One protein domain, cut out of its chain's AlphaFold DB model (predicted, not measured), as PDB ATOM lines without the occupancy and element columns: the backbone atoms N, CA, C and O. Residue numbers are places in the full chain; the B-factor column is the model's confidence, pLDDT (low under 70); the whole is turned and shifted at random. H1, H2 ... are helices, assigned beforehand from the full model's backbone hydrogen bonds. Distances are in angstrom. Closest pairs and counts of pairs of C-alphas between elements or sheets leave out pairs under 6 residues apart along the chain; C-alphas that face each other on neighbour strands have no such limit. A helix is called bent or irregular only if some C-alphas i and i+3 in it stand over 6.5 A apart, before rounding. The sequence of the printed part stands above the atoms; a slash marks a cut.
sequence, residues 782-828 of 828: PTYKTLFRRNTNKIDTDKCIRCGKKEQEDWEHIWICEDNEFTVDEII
ATOM      1  N   PRO A 782      68.237 -54.082 408.031       83.50
ATOM      2  CA  PRO A 782      67.668 -52.867 408.596       83.50
ATOM      3  C   PRO A 782      68.257 -51.627 407.903       83.50
ATOM      4  O   PRO A 782      69.188 -51.022 408.418       83.50
ATOM      5  N   THR A 783      67.713 -51.264 406.742       88.38
ATOM      6  CA  THR A 783      68.111 -50.065 405.978       88.38
ATOM      7  C   THR A 783      67.371 -48.819 406.470       88.38
ATOM      8  O   THR A 783      66.280 -48.953 407.043       88.38
ATOM      9  N   TYR A 784      67.883 -47.608 406.213       87.88
ATOM     10  CA  TYR A 784      67.176 -46.374 406.606       87.88
ATOM     11  C   TYR A 784      65.764 -46.292 406.018       87.88
ATOM     12  O   TYR A 784      64.839 -45.961 406.755       87.88
ATOM     13  N   LYS A 785      65.529 -46.720 404.769       88.56
ATOM     14  CA  LYS A 785      64.170 -46.860 404.204       88.56
ATOM     15  C   LYS A 785      63.254 -47.723 405.063       88.56
ATOM     16  O   LYS A 785      62.115 -47.353 405.357       88.56
ATOM     17  N   THR A 786      63.746 -48.883 405.491       86.06
ATOM     18  CA  THR A 786      62.963 -49.826 406.298       86.06
ATOM     19  C   THR A 786      62.714 -49.288 407.703       86.06
ATOM     20  O   THR A 786      61.609 -49.432 408.234       86.06
ATOM     21  N   LEU A 787      63.725 -48.677 408.316       86.69
ATOM     22  CA  LEU A 787      63.647 -48.138 409.667       86.69
ATOM     23  C   LEU A 787      62.788 -46.863 409.734       86.69
ATOM     24  O   LEU A 787      62.000 -46.719 410.671       86.69
ATOM     25  N   PHE A 788      62.871 -45.997 408.722       87.31
ATOM     26  CA  PHE A 788      62.016 -44.823 408.554       87.31
ATOM     27  C   PHE A 788      60.548 -45.236 408.410       87.31
ATOM     28  O   PHE A 788      59.698 -44.819 409.195       87.31
ATOM     29  N   ARG A 789      60.248 -46.183 407.504       85.38
ATOM     30  CA  ARG A 789      58.887 -46.726 407.319       85.38
ATOM     31  C   ARG A 789      58.305 -47.341 408.599       85.38
ATOM     32  O   ARG A 789      57.091 -47.350 408.781       85.38
ATOM     33  N   ARG A 790      59.152 -47.896 409.472       82.62
ATOM     34  CA  ARG A 790      58.752 -48.508 410.753       82.62
ATOM     35  C   ARG A 790      58.701 -47.518 411.918       82.62
ATOM     36  O   ARG A 790      58.375 -47.941 413.025       82.62
ATOM     37  N   ASN A 791      59.004 -46.242 411.681       82.56
ATOM     38  CA  ASN A 791      59.073 -45.189 412.693       82.56
ATOM     39  C   ASN A 791      59.973 -45.570 413.890       82.56
ATOM     40  O   ASN A 791      59.633 -45.373 415.058       82.56
ATOM     41  N   THR A 792      61.113 -46.210 413.604       79.69
ATOM     42  CA  THR A 792      62.056 -46.679 414.631       79.69
ATOM     43  C   THR A 792      63.034 -45.579 415.053       79.69
ATOM     44  O   THR A 792      63.690 -44.978 414.209       79.69
ATOM     45  N   ASN A 793      63.184 -45.363 416.369       66.31
ATOM     46  CA  ASN A 793      64.272 -44.597 417.002       66.31
ATOM     47  C   ASN A 793      64.624 -43.237 416.359       66.31
ATOM     48  O   ASN A 793      65.799 -42.941 416.168       66.31
ATOM     49  N   LYS A 794      63.632 -42.379 416.083       71.81
ATOM     50  CA  LYS A 794      63.853 -41.001 415.590       71.81
ATOM     51  C   LYS A 794      64.600 -40.900 414.248       71.81
ATOM     52  O   LYS A 794      65.162 -39.848 413.957       71.81
ATOM     53  N   ILE A 795      64.617 -41.956 413.435       80.56
ATOM     54  CA  ILE A 795      65.062 -41.841 412.044       80.56
ATOM     55  C   ILE A 795      64.032 -40.975 411.316       80.56
ATOM     56  O   ILE A 795      62.873 -41.360 411.183       80.56
ATOM     57  N   ASP A 796      64.457 -39.776 410.927       83.75
ATOM     58  CA  ASP A 796      63.640 -38.702 410.350       83.75
ATOM     59  C   ASP A 796      63.615 -38.723 408.816       83.75
ATOM     60  O   ASP A 796      62.823 -38.019 408.193       83.75
ATOM     61  N   THR A 797      64.489 -39.528 408.211       86.56
ATOM     62  CA  THR A 797      64.701 -39.615 406.770       86.56
ATOM     63  C   THR A 797      65.037 -41.049 406.371       86.56
ATOM     64  O   THR A 797      65.654 -41.796 407.127       86.56
ATOM     65  N   ASP A 798      64.645 -41.446 405.165       88.50
ATOM     66  CA  ASP A 798      64.990 -42.729 404.541       88.50
ATOM     67  C   ASP A 798      66.310 -42.687 403.753       88.50
ATOM     68  O   ASP A 798      66.679 -43.664 403.100       88.50
ATOM     69  N   LYS A 799      67.010 -41.552 403.803       89.88
ATOM     70  CA  LYS A 799      68.208 -41.285 403.012       89.88
ATOM     71  C   LYS A 799      69.469 -41.856 403.658       89.88
ATOM     72  O   LYS A 799      69.608 -41.823 404.881       89.88
ATOM     73  N   CYS A 800      70.402 -42.331 402.836       87.50
ATOM     74  CA  CYS A 800      71.655 -42.910 403.308       87.50
ATOM     75  C   CYS A 800      72.568 -41.844 403.914       87.50
ATOM     76  O   CYS A 800      72.811 -40.798 403.317       87.50
ATOM     77  N   ILE A 801      73.102 -42.110 405.107       84.88
ATOM     78  CA  ILE A 801      74.030 -41.184 405.771       84.88
ATOM     79  C   ILE A 801      75.411 -41.204 405.113       84.88
ATOM     80  O   ILE A 801      76.066 -40.164 405.093       84.88
ATOM     81  N   ARG A 802      75.831 -42.347 404.555       82.56
ATOM     82  CA  ARG A 802      77.158 -42.513 403.940       82.56
ATOM     83  C   ARG A 802      77.332 -41.567 402.759       82.56
ATOM     84  O   ARG A 802      78.236 -40.747 402.798       82.56
ATOM     85  N   CYS A 803      76.355 -41.546 401.846       85.19
ATOM     86  CA  CYS A 803      76.331 -40.619 400.712       85.19
ATOM     87  C   CYS A 803      75.870 -39.192 401.030       85.19
ATOM     88  O   CYS A 803      75.486 -38.441 400.132       85.19
ATOM     89  N   GLY A 804      75.864 -38.794 402.307       80.94
ATOM     90  CA  GLY A 804      75.471 -37.446 402.715       80.94
ATOM     91  C   GLY A 804      73.989 -37.131 402.478       80.94
ATOM     92  O   GLY A 804      73.639 -35.990 402.188       80.94
ATOM     93  N   LYS A 805      73.103 -38.128 402.599       80.00
ATOM     94  CA  LYS A 805      71.651 -38.027 402.367       80.00
ATOM     95  C   LYS A 805      71.271 -37.656 400.923       80.00
ATOM     96  O   LYS A 805      70.258 -36.979 400.713       80.00
ATOM     97  N   LYS A 806      72.054 -38.085 399.930       81.50
ATOM     98  CA  LYS A 806      71.727 -37.904 398.503       81.50
ATOM     99  C   LYS A 806      70.652 -38.890 398.040       81.50
ATOM    100  O   LYS A 806      69.619 -38.465 397.529       81.50
ATOM    101  N   GLU A 807      70.857 -40.177 398.304       86.00
ATOM    102  CA  GLU A 807      69.994 -41.268 397.835       86.00
ATOM    103  C   GLU A 807      69.232 -41.954 398.978       86.00
ATOM    104  O   GLU A 807      69.580 -41.817 400.154       86.00
ATOM    105  N   GLN A 808      68.167 -42.685 398.636       89.00
ATOM    106  CA  GLN A 808      67.413 -43.511 399.583       89.00
ATOM    107  C   GLN A 808      68.236 -44.754 399.951       89.00
ATOM    108  O   GLN A 808      68.678 -45.481 399.070       89.00
ATOM    109  N   GLU A 809      68.402 -45.047 401.244       89.19
ATOM    110  CA  GLU A 809      69.101 -46.266 401.664       89.19
ATOM    111  C   GLU A 809      68.141 -47.458 401.663       89.19
ATOM    112  O   GLU A 809      67.437 -47.750 402.645       89.19
ATOM    113  N   ASP A 810      68.096 -48.160 400.543       89.31
ATOM    114  CA  ASP A 810      67.507 -49.485 400.455       89.31
ATOM    115  C   ASP A 810      68.571 -50.579 400.365       89.31
ATOM    116  O   ASP A 810      69.759 -50.337 400.570       89.31
ATOM    117  N   TRP A 811      68.125 -51.825 400.203       88.75
ATOM    118  CA  TRP A 811      69.030 -52.968 400.264       88.75
ATOM    119  C   TRP A 811      70.072 -52.936 399.143       88.75
ATOM    120  O   TRP A 811      71.205 -53.317 399.401       88.75
ATOM    121  N   GLU A 812      69.715 -52.465 397.945       86.44
ATOM    122  CA  GLU A 812      70.636 -52.377 396.805       86.44
ATOM    123  C   GLU A 812      71.652 -51.257 397.024       86.44
ATOM    124  O   GLU A 812      72.854 -51.506 396.926       86.44
ATOM    125  N   HIS A 813      71.191 -50.068 397.438       88.00
ATOM    126  CA  HIS A 813      72.062 -48.915 397.685       88.00
ATOM    127  C   HIS A 813      73.193 -49.215 398.683       88.00
ATOM    128  O   HIS A 813      74.309 -48.737 398.511       88.00
ATOM    129  N   ILE A 814      72.952 -50.047 399.707       85.50
ATOM    130  CA  ILE A 814      73.985 -50.407 400.697       85.50
ATOM    131  C   ILE A 814      75.225 -51.033 400.043       85.50
ATOM    132  O   ILE A 814      76.333 -50.833 400.543       85.50
ATOM    133  N   TRP A 815      75.057 -51.771 398.947       84.38
ATOM    134  CA  TRP A 815      76.158 -52.447 398.260       84.38
ATOM    135  C   TRP A 815      76.863 -51.547 397.245       84.38
ATOM    136  O   TRP A 815      78.070 -51.667 397.080       84.38
ATOM    137  N   ILE A 816      76.135 -50.623 396.612       85.62
ATOM    138  CA  ILE A 816      76.650 -49.772 395.523       85.62
ATOM    139  C   ILE A 816      76.964 -48.329 395.945       85.62
ATOM    140  O   ILE A 816      77.279 -47.501 395.097       85.62
ATOM    141  N   CYS A 817      76.847 -48.002 397.235       86.06
ATOM    142  CA  CYS A 817      77.110 -46.658 397.747       86.06
ATOM    143  C   CYS A 817      78.547 -46.217 397.420       86.06
ATOM    144  O   CYS A 817      79.497 -46.912 397.777       86.06
ATOM    145  N   GLU A 818      78.697 -45.044 396.798       81.38
ATOM    146  CA  GLU A 818      79.995 -44.485 396.379       81.38
ATOM    147  C   GLU A 818      80.962 -44.249 397.553       81.38
ATOM    148  O   GLU A 818      82.173 -44.275 397.368       81.38
ATOM    149  N   ASP A 819      80.431 -44.057 398.763       83.19
ATOM    150  CA  ASP A 819      81.203 -43.826 399.991       83.19
ATOM    151  C   ASP A 819      81.502 -45.122 400.778       83.19
ATOM    152  O   ASP A 819      81.848 -45.076 401.962       83.19
ATOM    153  N   ASN A 820      81.325 -46.301 400.169       82.69
ATOM    154  CA  ASN A 820      81.767 -47.565 400.762       82.69
ATOM    155  C   ASN A 820      83.302 -47.698 400.686       82.69
ATOM    156  O   ASN A 820      83.907 -47.370 399.674       82.69
ATOM    157  N   GLU A 821      83.928 -48.232 401.745       82.75
ATOM    158  CA  GLU A 821      85.390 -48.453 401.802       82.75
ATOM    159  C   GLU A 821      85.905 -49.420 400.725       82.75
ATOM    160  O   GLU A 821      87.060 -49.322 400.325       82.75
ATOM    161  N   PHE A 822      85.049 -50.345 400.284       78.62
ATOM    162  CA  PHE A 822      85.330 -51.323 399.239       78.62
ATOM    163  C   PHE A 822      84.160 -51.363 398.261       78.62
ATOM    164  O   PHE A 822      82.992 -51.337 398.672       78.62
ATOM    165  N   THR A 823      84.470 -51.475 396.976       77.38
ATOM    166  CA  THR A 823      83.486 -51.759 395.931       77.38
ATOM    167  C   THR A 823      83.097 -53.239 395.944       77.38
ATOM    168  O   THR A 823      83.813 -54.089 396.474       77.38
ATOM    169  N   VAL A 824      81.949 -53.578 395.352       72.75
ATOM    170  CA  VAL A 824      81.527 -54.985 395.220       72.75
ATOM    171  C   VAL A 824      82.550 -55.796 394.414       72.75
ATOM    172  O   VAL A 824      82.832 -56.933 394.782       72.75
ATOM    173  N   ASP A 825      83.155 -55.189 393.390       71.50
ATOM    174  CA  ASP A 825      84.180 -55.819 392.547       71.50
ATOM    175  C   ASP A 825      85.501 -56.078 393.294       71.50
ATOM    176  O   ASP A 825      86.256 -56.956 392.899       71.50
ATOM    177  N   GLU A 826      85.789 -55.349 394.377       75.25
ATOM    178  CA  GLU A 826      86.959 -55.600 395.238       75.25
ATOM    179  C   GLU A 826      86.714 -56.710 396.276       75.25
ATOM    180  O   GLU A 826      87.662 -57.221 396.873       75.25
ATOM    181  N   ILE A 827      85.447 -57.057 396.527       69.56
ATOM    182  CA  ILE A 827      85.040 -58.097 397.485       69.56
ATOM    183  C   ILE A 827      84.914 -59.471 396.806       69.56
ATOM    184  O   ILE A 827      85.150 -60.491 397.462       69.56
ATOM    185  N   ILE A 828      84.486 -59.494 395.538       54.97
ATOM    186  CA  ILE A 828      84.363 -60.694 394.687       54.97
ATOM    187  C   ILE A 828      85.748 -61.124 394.202       54.97
ATOM    188  O   ILE A 828      86.011 -62.351 394.243       54.97
TER     189      ILE A 828
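AT A GLANCE: This is residues 782 to 828 of the 828 residues of an uncharacterized protein of Rhizophagus irregularis (UniProt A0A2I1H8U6). With little regular structure, this is an elongated, mostly looped chain, with the short helix H1 towards one end, H3 at the other and H2 between them. The long link from H1 folds back past H1 and loops out before it reaches H2. The printed part has 47 residues, with 14 in the named helices H1, H2, H3, in that order; the class is all helix, with no named strand. It is only just compact, close to loose, with a radius of gyration of the C-alphas of 11.4 A and spans of 34 by 18 by 13 A.

HOW THE PARTS SIT: H1, residues 784 to 789, is apart from H2, residues 813 to 816, and from H3, residues 824 to 827. H2 and H3 are close but not clearly touching; their closest C-alphas, of Trp 815 and Val 824, are 6.7 A apart. In H1 every O i to N i+4 pair is within hydrogen-bond range; H2 and H3 are too short for such a pair.

IN THESE COORDINATES: H1 measures 8.3 A from C-alpha 784 at (67.176, -46.374, 406.606) to C-alpha 789. H2 measures 5.1 A and H3 5.2 A, ending at C-alpha 827, (85.040, -58.097, 397.485).

THE WHOLE: The C-alphas farthest apart, of Lys 794 and Ile 828, the chain's last residue, are 35.3 A apart. The printed part has no cut. The link H1 to H2 is long, with 23 residues. Residues 793 and 827 to 828 have pLDDT under 70.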